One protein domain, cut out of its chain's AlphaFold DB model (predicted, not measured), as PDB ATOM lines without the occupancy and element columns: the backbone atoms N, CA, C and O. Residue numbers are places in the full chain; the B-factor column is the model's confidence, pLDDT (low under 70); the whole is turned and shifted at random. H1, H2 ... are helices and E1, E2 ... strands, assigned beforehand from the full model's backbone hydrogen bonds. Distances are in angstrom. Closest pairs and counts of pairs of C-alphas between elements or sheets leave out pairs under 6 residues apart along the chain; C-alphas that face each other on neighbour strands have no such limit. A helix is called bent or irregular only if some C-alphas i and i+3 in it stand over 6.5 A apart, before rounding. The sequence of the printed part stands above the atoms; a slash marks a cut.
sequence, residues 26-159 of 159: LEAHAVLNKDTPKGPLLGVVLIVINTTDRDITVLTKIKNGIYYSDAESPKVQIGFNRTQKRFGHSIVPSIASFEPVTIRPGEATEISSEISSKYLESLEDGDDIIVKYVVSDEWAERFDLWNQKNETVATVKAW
ATOM      1  N   LEU A  26     154.877 194.350 186.198       94.75
ATOM      2  CA  LEU A  26     153.663 193.983 185.474       94.75
ATOM      3  C   LEU A  26     153.892 194.039 183.967       94.75
ATOM      4  O   LEU A  26     154.255 195.090 183.431       94.75
ATOM      5  N   GLU A  27     153.579 192.945 183.285       95.69
ATOM      6  CA  GLU A  27     153.528 192.871 181.824       95.69
ATOM      7  C   GLU A  27     152.103 192.544 181.395       95.69
ATOM      8  O   GLU A  27     151.448 191.711 182.018       95.69
ATOM      9  N   ALA A  28     151.596 193.197 180.353       96.06
ATOM     10  CA  ALA A  28     150.249 192.937 179.871       96.06
ATOM     11  C   ALA A  28     150.212 192.702 178.365       96.06
ATOM     12  O   ALA A  28     150.917 193.342 177.585       96.06
ATOM     13  N   HIS A  29     149.320 191.803 177.967       96.81
ATOM     14  CA  HIS A  29     149.007 191.498 176.583       96.81
ATOM     15  C   HIS A  29     147.506 191.634 176.371       96.81
ATOM     16  O   HIS A  29     146.713 191.169 177.190       96.81
ATOM     17  N   ALA A  30     147.123 192.263 175.265       96.12
ATOM     18  CA  ALA A  30     145.734 192.509 174.924       96.12
ATOM     19  C   ALA A  30     145.460 192.058 173.488       96.12
ATOM     20  O   ALA A  30     146.193 192.424 172.568       96.12
ATOM     21  N   VAL A  31     144.405 191.267 173.306       96.69
ATOM     22  CA  VAL A  31     143.965 190.784 171.995       96.69
ATOM     23  C   VAL A  31     142.488 191.095 171.807       96.69
ATOM     24  O   VAL A  31     141.657 190.715 172.633       96.69
ATOM     25  N   LEU A  32     142.162 191.792 170.724       96.00
ATOM     26  CA  LEU A  32     140.810 192.204 170.379       96.00
ATOM     27  C   LEU A  32     140.258 191.326 169.255       96.00
ATOM     28  O   LEU A  32     140.796 191.290 168.153       96.00
ATOM     29  N   ASN A  33     139.128 190.679 169.520       94.88
ATOM     30  CA  ASN A  33     138.349 189.964 168.523       94.88
ATOM     31  C   ASN A  33     137.016 190.693 168.309       94.88
ATOM     32  O   ASN A  33     136.147 190.664 169.182       94.88
ATOM     33  N   LYS A  34     136.848 191.350 167.156       92.44
ATOM     34  CA  LYS A  34     135.605 192.065 166.806       92.44
ATOM     35  C   LYS A  34     134.511 191.145 166.252       92.44
ATOM     36  O   LYS A  34     133.338 191.502 166.315       92.44
ATOM     37  N   ASP A  35     134.873 189.947 165.798       89.56
ATOM     38  CA  ASP A  35     134.010 189.053 165.016       89.56
ATOM     39  C   ASP A  35     133.323 187.964 165.856       89.56
ATOM     40  O   ASP A  35     132.805 186.976 165.321       89.56
ATOM     41  N   THR A  36     133.291 188.096 167.188       89.56
ATOM     42  CA  THR A  36     132.609 187.087 168.008       89.56
ATOM     43  C   THR A  36     131.081 187.179 167.860       89.56
ATOM     44  O   THR A  36     130.528 188.277 167.753       89.56
ATOM     45  N   PRO A  37     130.340 186.053 167.953       86.44
ATOM     46  CA  PRO A  37     128.882 186.039 167.775       86.44
ATOM     47  C   PRO A  37     128.090 186.935 168.740       86.44
ATOM     48  O   PRO A  37     126.907 187.180 168.515       86.44
ATOM     49  N   LYS A  38     128.702 187.366 169.850       86.31
ATOM     50  CA  LYS A  38     128.067 188.174 170.901       86.31
ATOM     51  C   LYS A  38     128.580 189.622 170.939       86.31
ATOM     52  O   LYS A  38     128.244 190.338 171.879       86.31
ATOM     53  N   GLY A  39     129.343 190.045 169.928       88.31
ATOM     54  CA  GLY A  39     129.985 191.361 169.841       88.31
ATOM     55  C   GLY A  39     131.487 191.314 170.143       88.31
ATOM     56  O   GLY A  39     132.022 190.235 170.401       88.31
ATOM     57  N   PRO A  40     132.194 192.454 170.114       92.12
ATOM     58  CA  PRO A  40     133.635 192.462 170.328       92.12
ATOM     59  C   PRO A  40     134.031 191.960 171.719       92.12
ATOM     60  O   PRO A  40     133.387 192.280 172.724       92.12
ATOM     61  N   LEU A  41     135.121 191.200 171.770       94.44
ATOM     62  CA  LEU A  41     135.686 190.631 172.984       94.44
ATOM     63  C   LEU A  41     137.170 190.979 173.068       94.44
ATOM     64  O   LEU A  41     137.926 190.766 172.122       94.44
ATOM     65  N   LEU A  42     137.573 191.510 174.216       94.75
ATOM     66  CA  LEU A  42     138.956 191.830 174.529       94.75
ATOM     67  C   LEU A  42     139.488 190.790 175.517       94.75
ATOM     68  O   LEU A  42     139.039 190.731 176.663       94.75
ATOM     69  N   GLY A  43     140.429 189.969 175.065       94.62
ATOM     70  CA  GLY A  43     141.219 189.096 175.924       94.62
ATOM     71  C   GLY A  43     142.401 189.869 176.493       94.62
ATOM     72  O   GLY A  43     143.153 190.486 175.743       94.62
ATOM     73  N   VAL A  44     142.564 189.846 177.812       95.12
ATOM     74  CA  VAL A  44     143.685 190.485 178.505       95.12
ATOM     75  C   VAL A  44     144.392 189.460 179.369       95.12
ATOM     76  O   VAL A  44     143.759 188.786 180.179       95.12
ATOM     77  N   VAL A  45     145.708 189.393 179.209       95.50
ATOM     78  CA  VAL A  45     146.617 188.604 180.035       95.50
ATOM     79  C   VAL A  45     147.524 189.575 180.772       95.50
ATOM     80  O   VAL A  45     148.184 190.398 180.143       95.50
ATOM     81  N   LEU A  46     147.553 189.495 182.096       95.94
ATOM     82  CA  LEU A  46     148.458 190.249 182.953       95.94
ATOM     83  C   LEU A  46     149.416 189.274 183.636       95.94
ATOM     84  O   LEU A  46     148.989 188.395 184.379       95.94
ATOM     85  N   ILE A  47     150.709 189.451 183.407       96.75
ATOM     86  CA  ILE A  47     151.777 188.699 184.052       96.75
ATOM     87  C   ILE A  47     152.294 189.535 185.221       96.75
ATOM     88  O   ILE A  47     152.696 190.689 185.050       96.75
ATOM     89  N   VAL A  48     152.279 188.948 186.417       96.25
ATOM     90  CA  VAL A  48     152.839 189.549 187.630       96.25
ATOM     91  C   VAL A  48     154.149 188.852 187.949       96.25
ATOM     92  O   VAL A  48     154.151 187.653 188.221       96.25
ATOM     93  N   ILE A  49     155.248 189.598 187.934       96.19
ATOM     94  CA  ILE A  49     156.597 189.088 188.179       96.19
ATOM     95  C   ILE A  49     157.067 189.617 189.529       96.19
ATOM     96  O   ILE A  49     157.182 190.831 189.724       96.19
ATOM     97  N   ASN A  50     157.359 188.722 190.473       96.50
ATOM     98  CA  ASN A  50     157.874 189.129 191.772       96.50
ATOM     99  C   ASN A  50     159.368 189.459 191.671       96.50
ATOM    100  O   ASN A  50     160.239 188.615 191.863       96.50
ATOM    101  N   THR A  51     159.658 190.722 191.384       94.44
ATOM    102  CA  THR A  51     161.012 191.287 191.361       94.44
ATOM    103  C   THR A  51     161.501 191.744 192.737       94.44
ATOM    104  O   THR A  51     162.522 192.426 192.822       94.44
ATOM    105  N   THR A  52     160.773 191.400 193.803       93.44
ATOM    106  CA  THR A  52     161.097 191.779 195.182       93.44
ATOM    107  C   THR A  52     161.905 190.699 195.898       93.44
ATOM    108  O   THR A  52     162.098 189.605 195.372       93.44
ATOM    109  N   ASP A  53     162.395 191.000 197.099       94.69
ATOM    110  CA  ASP A  53     163.149 190.075 197.955       94.69
ATOM    111  C   ASP A  53     162.268 189.272 198.931       94.69
ATOM    112  O   ASP A  53     162.780 188.474 199.720       94.69
ATOM    113  N   ARG A  54     160.944 189.444 198.860       94.19
ATOM    114  CA  ARG A  54     159.960 188.777 199.717       94.19
ATOM    115  C   ARG A  54     158.862 188.113 198.903       94.19
ATOM    116  O   ARG A  54     158.602 188.486 197.763       94.19
ATOM    117  N   ASP A  55     158.185 187.152 199.510       96.75
ATOM    118  CA  ASP A  55     156.987 186.557 198.928       96.75
ATOM    119  C   ASP A  55     155.871 187.611 198.817       96.75
ATOM    120  O   ASP A  55     155.706 188.460 199.695       96.75
ATOM    121  N   ILE A  56     155.091 187.541 197.738       96.06
ATOM    122  CA  ILE A  56     153.874 188.343 197.560       96.06
ATOM    123  C   ILE A  56     152.693 187.420 197.295       96.06
ATOM    124  O   ILE A  56     152.846 186.409 196.615       96.06
ATOM    125  N   THR A  57     151.505 187.780 197.774       96.88
ATOM    126  CA  THR A  57     150.277 187.048 197.443       96.88
ATOM    127  C   THR A  57     149.393 187.891 196.537       96.88
ATOM    128  O   THR A  57     149.083 189.043 196.845       96.88
ATOM    129  N   VAL A  58     148.973 187.312 195.413       95.56
ATOM    130  CA  VAL A  58     148.064 187.941 194.447       95.56
ATOM    131  C   VAL A  58     146.838 187.069 194.214       95.56
ATOM    132  O   VAL A  58     146.854 185.877 194.508       95.56
ATOM    133  N   LEU A  59     145.769 187.653 193.682       94.19
ATOM    134  CA  LEU A  59     144.567 186.929 193.275       94.19
ATOM    135  C   LEU A  59     144.583 186.740 191.759       94.19
ATOM    136  O   LEU A  59     144.686 187.720 191.026       94.19
ATOM    137  N   THR A  60     144.461 185.505 191.280       94.25
ATOM    138  CA  THR A  60     144.605 185.209 189.843       94.25
ATOM    139  C   THR A  60     143.281 184.950 189.141       94.25
ATOM    140  O   THR A  60     143.174 185.132 187.929       94.25
ATOM    141  N   LYS A  61     142.226 184.597 189.885       91.50
ATOM    142  CA  LYS A  61     140.921 184.293 189.295       91.50
ATOM    143  C   LYS A  61     139.932 185.428 189.441       91.50
ATOM    144  O   LYS A  61     139.283 185.596 190.476       91.50
ATOM    145  N   ILE A  62     139.742 186.162 188.352       84.31
ATOM    146  CA  ILE A  62     138.714 187.191 188.257       84.31
ATOM    147  C   ILE A  62     137.392 186.622 187.731       84.31
ATOM    148  O   ILE A  62     137.358 185.723 186.896       84.31
ATOM    149  N   LYS A  63     136.270 187.157 188.229       71.50
ATOM    150  CA  LYS A  63     134.946 186.824 187.685       71.50
ATOM    151  C   LYS A  63     134.592 187.623 186.438       71.50
ATOM    152  O   LYS A  63     133.960 187.051 185.570       71.50
ATOM    153  N   ASN A  64     134.934 188.913 186.389       68.19
ATOM    154  CA  ASN A  64     134.767 189.797 185.231       68.19
ATOM    155  C   ASN A  64     135.755 190.972 185.332       68.19
ATOM    156  O   ASN A  64     135.759 191.650 186.363       68.19
ATOM    157  N   GLY A  65     136.525 191.247 184.277       80.00
ATOM    158  CA  GLY A  65     137.204 192.532 184.096       80.00
ATOM    159  C   GLY A  65     136.228 193.629 183.657       80.00
ATOM    160  O   GLY A  65     135.122 193.346 183.191       80.00
ATOM    161  N   ILE A  66     136.614 194.892 183.828       83.19
ATOM    162  CA  ILE A  66     135.820 196.048 183.397       83.19
ATOM    163  C   ILE A  66     136.638 196.870 182.408       83.19
ATOM    164  O   ILE A  66     137.786 197.203 182.688       83.19
ATOM    165  N   TYR A  67     136.036 197.217 181.272       85.06
ATOM    166  CA  TYR A  67     136.602 198.162 180.314       85.06
ATOM    167  C   TYR A  67     135.946 199.536 180.465       85.06
ATOM    168  O   TYR A  67     134.717 199.649 180.448       85.06
ATOM    169  N   TYR A  68     136.774 200.569 180.561       84.12
ATOM    170  CA  TYR A  68     136.394 201.971 180.600       84.12
ATOM    171  C   TYR A  68     136.981 202.677 179.380       84.12
ATOM    172  O   TYR A  68     138.195 202.701 179.188       84.12
ATOM    173  N   SER A  69     136.113 203.294 178.583       77.44
ATOM    174  CA  SER A  69     136.547 204.265 177.582       77.44
ATOM    175  C   SER A  69     136.830 205.578 178.309       77.44
ATOM    176  O   SER A  69     135.895 206.253 178.736       77.44
ATOM    177  N   ASP A  70     138.102 205.910 178.501       75.31
ATOM    178  CA  ASP A  70     138.539 207.211 179.013       75.31
ATOM    179  C   ASP A  70     139.027 208.061 177.830       75.31
ATOM    180  O   ASP A  70     139.552 207.520 176.858       75.31
ATOM    181  N   ALA A  71     138.820 209.375 177.899       63.41
ATOM    182  CA  ALA A  71     139.171 210.309 176.833       63.41
ATOM    183  C   ALA A  71     140.691 210.444 176.644       63.41
ATOM    184  O   ALA A  71     141.132 210.793 175.553       63.41
ATOM    185  N   GLU A  72     141.481 210.178 177.690       70.19
ATOM    186  CA  GLU A  72     142.946 210.252 177.629       70.19
ATOM    187  C   GLU A  72     143.593 208.929 177.201       70.19
ATOM    188  O   GLU A  72     144.534 208.930 176.411       70.19
ATOM    189  N   SER A  73     143.120 207.790 177.719       72.69
ATOM    190  CA  SER A  73     143.606 206.450 177.349       72.69
ATOM    191  C   SER A  73     142.622 205.383 177.828       72.69
ATOM    192  O   SER A  73     142.313 205.381 179.022       72.69
ATOM    193  N   PRO A  74     142.153 204.446 176.987       83.06
ATOM    194  CA  PRO A  74     141.249 203.393 177.433       83.06
ATOM    195  C   PRO A  74     141.845 202.555 178.571       83.06
ATOM    196  O   PRO A  74     143.049 202.295 178.621       83.06
ATOM    197  N   LYS A  75     140.996 202.132 179.514       86.50
ATOM    198  CA  LYS A  75     141.422 201.442 180.739       86.50
ATOM    199  C   LYS A  75     140.709 200.111 180.890       86.50
ATOM    200  O   LYS A  75     139.483 200.041 180.861       86.50
ATOM    201  N   VAL A  76     141.477 199.069 181.157       84.31
ATOM    202  CA  VAL A  76     140.996 197.779 181.637       84.31
ATOM    203  C   VAL A  76     141.306 197.663 183.119       84.31
ATOM    204  O   VAL A  76     142.444 197.834 183.543       84.31
ATOM    205  N   GLN A  77     140.298 197.324 183.912       87.62
ATOM    206  CA  GLN A  77     140.450 197.042 185.330       87.62
ATOM    207  C   GLN A  77     140.111 195.583 185.630       87.62
ATOM    208  O   GLN A  77     138.978 195.131 185.455       87.62
ATOM    209  N   ILE A  78     141.097 194.875 186.161       83.38
ATOM    210  CA  ILE A  78     140.994 193.548 186.754       83.38
ATOM    211  C   ILE A  78     140.802 193.762 188.260       83.38
ATOM    212  O   ILE A  78     141.762 193.955 189.000       83.38
ATOM    213  N   GLY A  79     139.544 193.856 188.705       78.56
ATOM    214  CA  GLY A  79     139.189 194.291 190.060       78.56
ATOM    215  C   GLY A  79     138.695 193.185 191.003       78.56
ATOM    216  O   GLY A  79     137.799 192.410 190.663       78.56
ATOM    217  N   PHE A  80     139.190 193.210 192.241       77.50
ATOM    218  CA  PHE A  80     138.821 192.357 193.373       77.50
ATOM    219  C   PHE A  80     138.321 193.228 194.536       77.50
ATOM    220  O   PHE A  80     139.080 193.626 195.418       77.50
ATOM    221  N   ASN A  81     137.039 193.598 194.500       66.69
ATOM    222  CA  ASN A  81     136.480 194.621 195.400       66.69
ATOM    223  C   ASN A  81     135.031 194.353 195.855       66.69
ATOM    224  O   ASN A  81     134.287 195.284 196.165       66.69
ATOM    225  N   ARG A  82     134.570 193.095 195.856       66.62
ATOM    226  CA  ARG A  82     133.151 192.794 196.119       66.62
ATOM    227  C   ARG A  82     132.885 192.376 197.558       66.62
ATOM    228  O   ARG A  82     132.911 191.189 197.874       66.62
ATOM    229  N   THR A  83     132.450 193.331 198.369       68.19
ATOM    230  CA  THR A  83     131.675 193.053 199.584       68.19
ATOM    231  C   THR A  83     130.190 192.995 199.216       68.19
ATOM    232  O   THR A  83     129.660 193.909 198.585       68.19
ATOM    233  N   GLN A  84     129.500 191.896 199.538       76.19
ATOM    234  CA  GLN A  84     128.083 191.721 199.191       76.19
ATOM    235  C   GLN A  84     127.205 191.981 200.407       76.19
ATOM    236  O   GLN A  84     127.438 191.403 201.461       76.19
ATOM    237  N   LYS A  85     126.137 192.771 200.266       84.00
ATOM    238  CA  LYS A  85     125.096 192.826 201.300       84.00
ATOM    239  C   LYS A  85     124.065 191.729 201.054       84.00
ATOM    240  O   LYS A  85     123.501 191.652 199.966       84.00
ATOM    241  N   ARG A  86     123.802 190.888 202.055       86.19
ATOM    242  CA  ARG A  86     122.713 189.896 202.030       86.19
ATOM    243  C   ARG A  86     121.992 189.891 203.366       86.19
ATOM    244  O   ARG A  86     122.634 189.809 204.404       86.19
ATOM    245  N   PHE A  87     120.663 189.984 203.323       91.31
ATOM    246  CA  PHE A  87     119.803 189.963 204.514       91.31
ATOM    247  C   PHE A  87     120.226 190.971 205.601       91.31
ATOM    248  O   PHE A  87     120.209 190.664 206.783       91.31
ATOM    249  N   GLY A  88     120.664 192.170 205.198       91.56
ATOM    250  CA  GLY A  88     121.154 193.202 206.122       91.56
ATOM    251  C   GLY A  88     122.595 193.010 206.615       91.56
ATOM    252  O   GLY A  88     123.150 193.929 207.210       91.56
ATOM    253  N   HIS A  89     123.242 191.881 206.315       88.12
ATOM    254  CA  HIS A  89     124.628 191.608 206.688       88.12
ATOM    255  C   HIS A  89     125.607 191.969 205.571       88.12
ATOM    256  O   HIS A  89     125.316 191.783 204.388       88.12
ATOM    257  N   SER A  90     126.794 192.437 205.961       85.94
ATOM    258  CA  SER A  90     127.945 192.583 205.069       85.94
ATOM    259  C   SER A  90     128.675 191.243 204.975       85.94
ATOM    260  O   SER A  90     129.259 190.776 205.950       85.94
ATOM    261  N   ILE A  91     128.587 190.589 203.822       83.69
ATOM    262  CA  ILE A  91     129.214 189.298 203.553       83.69
ATOM    263  C   ILE A  91     130.548 189.545 202.861       83.69
ATOM    264  O   ILE A  91     130.594 190.013 201.718       83.69
ATOM    265  N   VAL A  92     131.626 189.175 203.550       80.94
ATOM    266  CA  VAL A  92     132.959 189.093 202.955       80.94
ATOM    267  C   VAL A  92     133.105 187.708 202.319       80.94
ATOM    268  O   VAL A  92     132.968 186.705 203.023       80.94
ATOM    269  N   PRO A  93     133.301 187.617 200.995       79.81
ATOM    270  CA  PRO A  93     133.442 186.335 200.316       79.81
ATOM    271  C   PRO A  93     134.771 185.656 200.679       79.81
ATOM    272  O   PRO A  93     135.727 186.297 201.106       79.81
ATOM    273  N   SER A  94     134.836 184.340 200.472       86.00
ATOM    274  CA  SER A  94     136.085 183.588 200.627       86.00
ATOM    275  C   SER A  94     137.102 183.993 199.560       86.00
ATOM    276  O   SER A  94     136.783 183.960 198.368       86.00
ATOM    277  N   ILE A  95     138.336 184.293 199.981       88.44
ATOM    278  CA  ILE A  95     139.435 184.590 199.054       88.44
ATOM    279  C   ILE A  95     139.817 183.389 198.194       88.44
ATOM    280  O   ILE A  95     140.228 183.574 197.058       88.44
ATOM    281  N   ALA A  96     139.595 182.159 198.673       90.44
ATOM    282  CA  ALA A  96     139.928 180.945 197.930       90.44
ATOM    283  C   ALA A  96     139.199 180.864 196.576       90.44
ATOM    284  O   ALA A  96     139.708 180.281 195.628       90.44
ATOM    285  N   SER A  97     138.022 181.491 196.460       88.38
ATOM    286  CA  SER A  97     137.281 181.571 195.191       88.38
ATOM    287  C   SER A  97     137.959 182.440 194.125       88.38
ATOM    288  O   SER A  97     137.554 182.377 192.967       88.38
ATOM    289  N   PHE A  98     138.942 183.251 194.520       90.69
ATOM    290  CA  PHE A  98     139.746 184.113 193.653       90.69
ATOM    291  C   PHE A  98     141.158 183.557 193.422       90.69
ATOM    292  O   PHE A  98     141.987 184.258 192.851       90.69
ATOM    293  N   GLU A  99     141.404 182.309 193.847       94.31
ATOM    294  CA  GLU A  99     142.653 181.565 193.639       94.31
ATOM    295  C   GLU A  99     143.889 182.387 194.056       94.31
ATOM    296  O   GLU A  99     144.633 182.872 193.209       94.31
ATOM    297  N   PRO A 100     144.091 182.607 195.371       95.44
ATOM    298  CA  PRO A 100     145.268 183.313 195.848       95.44
ATOM    299  C   PRO A 100     146.524 182.497 195.532       95.44
ATOM    300  O   PRO A 100     146.590 181.305 195.835       95.44
ATOM    301  N   VAL A 101     147.521 183.155 194.950       97.31
ATOM    302  CA  VAL A 101     148.818 182.573 194.605       97.31
ATOM    303  C   VAL A 101     149.905 183.370 195.302       97.31
ATOM    304  O   VAL A 101     150.011 184.583 195.118       97.31
ATOM    305  N   THR A 102     150.718 182.676 196.092       97.56
ATOM    306  CA  THR A 102     151.967 183.223 196.619       97.56
ATOM    307  C   THR A 102     153.057 183.055 195.568       97.56
ATOM    308  O   THR A 102     153.323 181.938 195.131       97.56
ATOM    309  N   ILE A 103     153.663 184.166 195.164       97.62
ATOM    310  CA  ILE A 103     154.745 184.245 194.185       97.62
ATOM    311  C   ILE A 103     156.032 184.527 194.955       97.62
ATOM    312  O   ILE A 103     156.124 185.551 195.638       97.62
ATOM    313  N   ARG A 104     157.030 183.651 194.856       98.00
ATOM    314  CA  ARG A 104     158.341 183.856 195.497       98.00
ATOM    315  C   ARG A 104     159.223 184.809 194.688       98.00
ATOM    316  O   ARG A 104     158.943 185.024 193.507       98.00
ATOM    317  N   PRO A 105     160.302 185.361 195.270       97.25
ATOM    318  CA  PRO A 105     161.288 186.141 194.528       97.25
ATOM    319  C   PRO A 105     161.746 185.448 193.237       97.25
ATOM    320  O   PRO A 105     162.225 184.314 193.260       97.25
ATOM    321  N   GLY A 106     161.593 186.140 192.108       96.25
ATOM    322  CA  GLY A 106     161.936 185.653 190.769       96.25
ATOM    323  C   GLY A 106     160.881 184.770 190.092       96.25
ATOM    324  O   GLY A 106     161.068 184.411 188.931       96.25
ATOM    325  N   GLU A 107     159.781 184.424 190.766       98.38
ATOM    326  CA  GLU A 107     158.652 183.720 190.155       98.38
ATOM    327  C   GLU A 107     157.665 184.704 189.504       98.38
ATOM    328  O   GLU A 107     157.672 185.913 189.760       98.38
ATOM    329  N   ALA A 108     156.788 184.167 188.657       97.62
ATOM    330  CA  ALA A 108     155.719 184.919 188.022       97.62
ATOM    331  C   ALA A 108     154.408 184.130 188.026       97.62
ATOM    332  O   ALA A 108     154.401 182.899 188.097       97.62
ATOM    333  N   THR A 109     153.295 184.848 187.915       97.62
ATOM    334  CA  THR A 109     151.977 184.256 187.679       97.62
ATOM    335  C   THR A 109     151.219 185.017 186.601       97.62
ATOM    336  O   THR A 109     151.569 186.146 186.261       97.62
ATOM    337  N   GLU A 110     150.171 184.391 186.081       95.50
ATOM    338  CA  GLU A 110     149.317 184.931 185.032       95.50
ATOM    339  C   GLU A 110     147.908 185.195 185.574       95.50
ATOM    340  O   GLU A 110     147.349 184.398 186.331       95.50
ATOM    341  N   ILE A 111     147.324 186.312 185.150       94.88
ATOM    342  CA  ILE A 111     145.945 186.699 185.415       94.88
ATOM    343  C   ILE A 111     145.277 186.970 184.072       94.88
ATOM    344  O   ILE A 111     145.604 187.941 183.391       94.88
ATOM    345  N   SER A 112     144.314 186.129 183.713       92.81
ATOM    346  CA  SER A 112     143.621 186.207 182.427       92.81
ATOM    347  C   SER A 112     142.168 186.638 182.604       92.81
ATOM    348  O   SER A 112     141.466 186.181 183.509       92.81
ATOM    349  N   SER A 113     141.705 187.543 181.741       92.06
ATOM    350  CA  SER A 113     140.327 188.032 181.732       92.06
ATOM    351  C   SER A 113     139.825 188.226 180.313       92.06
ATOM    352  O   SER A 113     140.476 188.860 179.488       92.06
ATOM    353  N   GLU A 114     138.595 187.790 180.072       91.81
ATOM    354  CA  GLU A 114     137.827 188.174 178.893       91.81
ATOM    355  C   GLU A 114     136.889 189.320 179.257       91.81
ATOM    356  O   GLU A 114     136.256 189.320 180.318       91.81
ATOM    357  N   ILE A 115     136.825 190.327 178.395       91.69
ATOM    358  CA  ILE A 115     136.045 191.532 178.630       91.69
ATOM    359  C   ILE A 115     135.154 191.769 177.423       91.69
ATOM    360  O   ILE A 115     135.614 191.851 176.291       91.69
ATOM    361  N   SER A 116     133.861 191.903 177.693       90.19
ATOM    362  CA  SER A 116     132.848 192.262 176.706       90.19
ATOM    363  C   SER A 116     132.296 193.632 177.064       90.19
ATOM    364  O   SER A 116     131.801 193.845 178.172       90.19
ATOM    365  N   SER A 117     132.354 194.571 176.125       89.06
ATOM    366  CA  SER A 117     131.809 195.915 176.294       89.06
ATOM    367  C   SER A 117     131.491 196.524 174.935       89.06
ATOM    368  O   SER A 117     132.265 196.382 173.996       89.06
ATOM    369  N   LYS A 118     130.383 197.269 174.842       85.75
ATOM    370  CA  LYS A 118     130.015 198.011 173.621       85.75
ATOM    371  C   LYS A 118     131.078 199.034 173.202       85.75
ATOM    372  O   LYS A 118     131.157 199.408 172.045       85.75
ATOM    373  N   TYR A 119     131.896 199.494 174.150       87.69
ATOM    374  CA  TYR A 119     132.959 200.466 173.894       87.69
ATOM    375  C   TYR A 119     134.212 199.843 173.259       87.69
ATOM    376  O   TYR A 119     135.149 200.566 172.950       87.69
ATOM    377  N   LEU A 120     134.250 198.519 173.082       91.12
ATOM    378  CA  LEU A 120     135.339 197.846 172.372       91.12
ATOM    379  C   LEU A 120     135.235 198.011 170.850       91.12
ATOM    380  O   LEU A 120     136.219 197.796 170.156       91.12
ATOM    381  N   GLU A 121     134.071 198.406 170.325       88.12
ATOM    382  CA  GLU A 121     133.886 198.654 168.887       88.12
ATOM    383  C   GLU A 121     134.814 199.758 168.362       88.12
ATOM    384  O   GLU A 121     135.252 199.685 167.217       88.12
ATOM    385  N   SER A 122     135.133 200.747 169.203       89.06
ATOM    386  CA  SER A 122     136.006 201.873 168.855       89.06
ATOM    387  C   SER A 122     137.493 201.612 169.085       89.06
ATOM    388  O   SER A 122     138.286 202.508 168.824       89.06
ATOM    389  N   LEU A 123     137.859 200.458 169.647       91.19
ATOM    390  CA  LEU A 123     139.252 200.082 169.882       91.19
ATOM    391  C   LEU A 123     139.803 199.437 168.609       91.19
ATOM    392  O   LEU A 123     139.126 198.604 168.005       91.19
ATOM    393  N   GLU A 124     141.004 199.806 168.193       92.38
ATOM    394  CA  GLU A 124     141.646 199.321 166.972       92.38
ATOM    395  C   GLU A 124     142.963 198.587 167.264       92.38
ATOM    396  O   GLU A 124     143.497 198.600 168.374       92.38
ATOM    397  N   ASP A 125     143.474 197.891 166.246       94.38
ATOM    398  CA  ASP A 125     144.814 197.304 166.285       94.38
ATOM    399  C   ASP A 125     145.876 198.398 166.462       94.38
ATOM    400  O   ASP A 125     145.847 199.421 165.776       94.38
ATOM    401  N   GLY A 126     146.819 198.176 167.378       94.56
ATOM    402  CA  GLY A 126     147.867 199.140 167.703       94.56
ATOM    403  C   GLY A 126     147.483 200.192 168.748       94.56
ATOM    404  O   GLY A 126     148.361 200.950 169.156       94.56
ATOM    405  N   ASP A 127     146.232 200.230 169.217       93.06
ATOM    406  CA  ASP A 127     145.841 201.121 170.313       93.06
ATOM    407  C   ASP A 127     146.498 200.694 171.632       93.06
ATOM    408  O   ASP A 127     146.534 199.511 171.975       93.06
ATOM    409  N   ASP A 128     146.963 201.663 172.418       94.81
ATOM    410  CA  ASP A 128     147.460 201.406 173.768       94.81
ATOM    411  C   ASP A 128     146.322 201.476 174.792       94.81
ATOM    412  O   ASP A 128     145.535 202.425 174.835       94.81
ATOM    413  N   ILE A 129     146.269 200.475 175.671       94.00
ATOM    414  CA  ILE A 129     145.345 200.425 176.803       94.00
ATOM    415  C   ILE A 129     146.104 200.304 178.119       94.00
ATOM    416  O   ILE A 129     147.128 199.628 178.220       94.00
ATOM    417  N   ILE A 130     145.564 200.918 179.170       95.00
ATOM    418  CA  ILE A 130     146.096 200.774 180.526       95.00
ATOM    419  C   ILE A 130     145.408 199.587 181.193       95.00
ATOM    420  O   ILE A 130     144.192 199.598 181.379       95.00
ATOM    421  N   VAL A 131     146.177 198.590 181.610       94.25
ATOM    422  CA  VAL A 131     145.690 197.421 182.349       94.25
ATOM    423  C   VAL A 131     146.004 197.599 183.830       94.25
ATOM    424  O   VAL A 131     147.160 197.789 184.200       94.25
ATOM    425  N   LYS A 132     144.976 197.536 184.683       92.56
ATOM    426  CA  LYS A 132     145.079 197.732 186.137       92.56
ATOM    427  C   LYS A 132     144.656 196.492 186.920       92.56
ATOM    428  O   LYS A 132     143.549 196.002 186.723       92.56
ATOM    429  N   TYR A 133     145.466 196.053 187.875       92.50
ATOM    430  CA  TYR A 133     145.165 195.003 188.852       92.50
ATOM    431  C   TYR A 133     144.708 195.604 190.187       92.50
ATOM    432  O   TYR A 133     145.503 196.035 191.005       92.50
ATOM    433  N   VAL A 134     143.415 195.664 190.468       90.44
ATOM    434  CA  VAL A 134     142.920 196.396 191.644       90.44
ATOM    435  C   VAL A 134     142.440 195.439 192.721       90.44
ATOM    436  O   VAL A 134     141.452 194.742 192.524       90.44
ATOM    437  N   VAL A 135     143.065 195.481 193.895       89.62
ATOM    438  CA  VAL A 135     142.554 194.872 195.132       89.62
ATOM    439  C   VAL A 135     142.139 195.999 196.072       89.62
ATOM    440  O   VAL A 135     142.852 196.991 196.187       89.62
ATOM    441  N   SER A 136     140.978 195.890 196.721       87.06
ATOM    442  CA  SER A 136     140.577 196.883 197.729       87.06
ATOM    443  C   SER A 136     141.509 196.853 198.941       87.06
ATOM    444  O   SER A 136     141.812 195.761 199.422       87.06
ATOM    445  N   ASP A 137     141.854 198.017 199.497       88.75
ATOM    446  CA  ASP A 137     142.755 198.127 200.657       88.75
ATOM    447  C   ASP A 137     142.305 197.281 201.853       88.75
ATOM    448  O   ASP A 137     143.119 196.590 202.455       88.75
ATOM    449  N   GLU A 138     140.994 197.227 202.127       87.75
ATOM    450  CA  GLU A 138     140.422 196.379 203.186       87.75
ATOM    451  C   GLU A 138     140.805 194.899 203.011       87.75
ATOM    452  O   GLU A 138     141.092 194.200 203.980       87.75
ATOM    453  N   TRP A 139     140.807 194.400 201.773       88.50
ATOM    454  CA  TRP A 139     141.178 193.013 201.486       88.50
ATOM    455  C   TRP A 139     142.685 192.820 201.475       88.50
ATOM    456  O   TRP A 139     143.147 191.781 201.936       88.50
ATOM    457  N   ALA A 140     143.430 193.796 200.958       91.31
ATOM    458  CA  ALA A 140     144.883 193.755 200.967       91.31
ATOM    459  C   ALA A 140     145.418 193.663 202.397       91.31
ATOM    460  O   ALA A 140     146.201 192.768 202.693       91.31
ATOM    461  N   GLU A 141     144.901 194.495 203.302       91.19
ATOM    462  CA  GLU A 141     145.238 194.453 204.725       91.19
ATOM    463  C   GLU A 141     144.773 193.146 205.379       91.19
ATOM    464  O   GLU A 141     145.545 192.465 206.051       91.19
ATOM    465  N   ARG A 142     143.510 192.755 205.166       89.69
ATOM    466  CA  ARG A 142     142.925 191.585 205.834       89.69
ATOM    467  C   ARG A 142     143.574 190.259 205.434       89.69
ATOM    468  O   ARG A 142     143.578 189.329 206.241       89.69
ATOM    469  N   PHE A 143     144.017 190.138 204.187       91.00
ATOM    470  CA  PHE A 143     144.485 188.880 203.603       91.00
ATOM    471  C   PHE A 143     145.949 188.921 203.155       91.00
ATOM    472  O   PHE A 143     146.379 187.992 202.477       91.00
ATOM    473  N   ASP A 144     146.689 189.968 203.534       93.44
ATOM    474  CA  ASP A 144     148.100 190.173 203.185       93.44
ATOM    475  C   ASP A 144     148.357 190.058 201.670       93.44
ATOM    476  O   ASP A 144     149.204 189.300 201.191       93.44
ATOM    477  N   LEU A 145     147.539 190.772 200.888       93.75
ATOM    478  CA  LEU A 145     147.626 190.774 199.425       93.75
ATOM    479  C   LEU A 145     148.451 191.960 198.941       93.75
ATOM    480  O   LEU A 145     148.330 193.078 199.442       93.75
ATOM    481  N   TRP A 146     149.219 191.741 197.881       93.25
ATOM    482  CA  TRP A 146     149.912 192.820 197.196       93.25
ATOM    483  C   TRP A 146     148.923 193.780 196.514       93.25
ATOM    484  O   TRP A 146     148.032 193.351 195.775       93.25
ATOM    485  N   ASN A 147     149.094 195.086 196.748       88.75
ATOM    486  CA  ASN A 147     148.232 196.154 196.222       88.75
ATOM    487  C   ASN A 147     148.990 197.414 195.735       88.75
ATOM    488  O   ASN A 147     148.366 198.450 195.510       88.75
ATOM    489  N   GLN A 148     150.317 197.363 195.572       82.00
ATOM    490  CA  GLN A 148     151.134 198.533 195.200       82.00
ATOM    491  C   GLN A 148     151.385 198.615 193.687       82.00
ATOM    492  O   GLN A 148     151.615 197.591 193.066       82.00
ATOM    493  N   LYS A 149     151.396 199.833 193.111       77.88
ATOM    494  CA  LYS A 149     151.679 200.152 191.687       77.88
ATOM    495  C   LYS A 149     151.194 199.077 190.705       77.88
ATOM    496  O   LYS A 149     151.956 198.319 190.116       77.88
ATOM    497  N   ASN A 150     149.889 199.057 190.523       85.25
ATOM    498  CA  ASN A 150     149.171 197.948 189.937       85.25
ATOM    499  C   ASN A 150     148.729 198.177 188.487       85.25
ATOM    500  O   ASN A 150     147.713 197.631 188.067       85.25
ATOM    501  N   GLU A 151     149.444 199.004 187.731       92.62
ATOM    502  CA  GLU A 151     149.082 199.328 186.354       92.62
ATOM    503  C   GLU A 151     150.262 199.206 185.393       92.62
ATOM    504  O   GLU A 151     151.412 199.454 185.754       92.62
ATOM    505  N   THR A 152     149.950 198.814 184.161       94.56
ATOM    506  CA  THR A 152     150.888 198.713 183.040       94.56
ATOM    507  C   THR A 152     150.155 199.009 181.728       94.56
ATOM    508  O   THR A 152     148.930 199.151 181.719       94.56
ATOM    509  N   VAL A 153     150.890 199.134 180.627       95.56
ATOM    510  CA  VAL A 153     150.333 199.420 179.296       95.56
ATOM    511  C   VAL A 153     150.435 198.172 178.427       95.56
ATOM    512  O   VAL A 153     151.452 197.483 178.447       95.56
ATOM    513  N   ALA A 154     149.382 197.893 177.664       96.12
ATOM    514  CA  ALA A 154     149.377 196.877 176.622       96.12
ATOM    515  C   ALA A 154     148.964 197.507 175.295       96.12
ATOM    516  O   ALA A 154     147.951 198.200 175.233       96.12
ATOM    517  N   THR A 155     149.701 197.196 174.235       96.31
ATOM    518  CA  THR A 155     149.271 197.490 172.867       96.31
ATOM    519  C   THR A 155     148.318 196.392 172.405       96.31
ATOM    520  O   THR A 155     148.639 195.199 172.481       96.31
ATOM    521  N   VAL A 156     147.140 196.795 171.949       95.56
ATOM    522  CA  VAL A 156     146.087 195.916 171.446       95.56
ATOM    523  C   VAL A 156     146.533 195.286 170.139       95.56
ATOM    524  O   VAL A 156     147.033 195.966 169.246       95.56
ATOM    525  N   LYS A 157     146.320 193.975 170.028       96.31
ATOM    526  CA  LYS A 157     146.492 193.229 168.783       96.31
ATOM    527  C   LYS A 157     145.152 192.721 168.285       96.31
ATOM    528  O   LYS A 157     144.404 192.135 169.066       96.31
ATOM    529  N   ALA A 158     144.853 192.901 167.009       91.88
ATOM    530  CA  ALA A 158     143.732 192.205 166.388       91.88
ATOM    531  C   ALA A 158     143.971 190.682 166.380       91.88
ATOM    532  O   ALA A 158     145.112 190.227 166.242       91.88
ATOM    533  N   TRP A 159     142.893 189.917 166.570       86.31
ATOM    534  CA  TRP A 159     142.884 188.453 166.456       86.31
ATOM    535  C   TRP A 159     142.974 187.987 164.998       86.31
ATOM    536  O   TRP A 159     142.243 188.553 164.154       86.31
TER     537      TRP A 159
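This is residues 26 to 159 of the 159 residues of an uncharacterized protein of Opitutae bacterium (UniProt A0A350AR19). One seven-stranded sheet is curled and folded back on itself like a flattened, incompletely joined barrel, with the leaf E4, E5, E10 facing the leaf E1, E2, E9 and E11 as the hinge. At the end where E5 and E10 finish sit a small two-stranded sheet, E3 and E8, only partly face to face with the large one, and the short helices H1 and H2; from there the hairpin of E6 and E7 reaches out as a thin arm, its residues 85 to 90 sticking out. The 134 printed residues have two named helices and eleven named strands, in the order E1 E2 E3 E4 E5 E6 E7 H1 E8 E9 E10 H2 E11, and the class is mostly strand. The large sheet is mixed, in the order E4, E5, E10, E11, E1, E2, E9. The whole is compact, with a radius of gyration of the C-alphas of 15.8 A and spans of 44 by 40 by 27 A.

In the large sheet, E4 is residues 66 to 68, E5 residues 75 to 80, 15.8 A long, and E10 residues 128 to 135, 22.9 A. E11 is residues 151 to 158, 21.9 A, and ends at C-alpha 158 (143.732, 192.205, 166.388). E1, residues 26 to 33, is 23.2 A long and begins at C-alpha 26 (153.663, 193.983, 185.474). E2, residues 41 to 49, measures 25.9 A, and E9, residues 108 to 116, 26.6 A. The small sheet has E3, residues 56 to 59, and E8, residues 100 to 103. E6 is residues 84 to 86 and E7 residues 89 to 91; between them C-alpha 87 stands at (119.803, 189.963, 204.514). H1 is residues 95 to 98 and H2 residues 137 to 143.

The large sheet is a folded sheet, one sheet bent back into two leaves that face each other, with 52 pairs of C-alphas within 11 A. It is strongly twisted and curled like part of a barrel, the way across it turning by 133 degrees. Its edge strands are E4 and E9, whose closest C-alphas, those of Ile 66 and Ile 115, are 6.6 A apart. E1 and E2 form a hairpin, antiparallel at 166 degrees, with N 29 and O 45 at 2.8 A. E2 and E9 are antiparallel, with N 46 and O 111 at 2.8 A. E4 and E5, another hairpin, have N 68 and O 75 at 2.8 A. E5 and E10 are parallel at 15 degrees, with N 78 and O 132 at 2.8 A. E11 is staggered: residues 151 to 155 pair with E10, antiparallel, with N 131 and O 152 at 2.8 A, and residues 156 to 158 with E1, parallel, with N 32 and O 157 at 2.8 A. The large sheet and the antiparallel pair E3 and E8 form a sandwich, two sheets face to face, with best planes 42 degrees apart; N 58 and O 101 are 2.9 A apart. The hairpin E6 and E7 has N 86 and O 89 at 2.9 A. H1 is not on the large sheet; its closest C-alpha to E3 is that of Phe 98, 5.6 A from that of Leu 59. H2 is only just not on the large sheet, with 4 pairs of C-alphas within 10 A. H1 and H2 are only just apart, at 8.0 A. In H2 every O i to N i+4 pair is within hydrogen-bond range; H1 is too short for such a pair.

The two C-alphas farthest apart, those of Phe 87 and Gly 126, are 47.2 A from each other. The printed part has no cut and ends at residue 159, the chain's last. The link from E9 to E10, 11 residues, is the one long link. The mean pLDDT of the printed part is 89.6, with residues 64, 71 and 81 to 83 under 70.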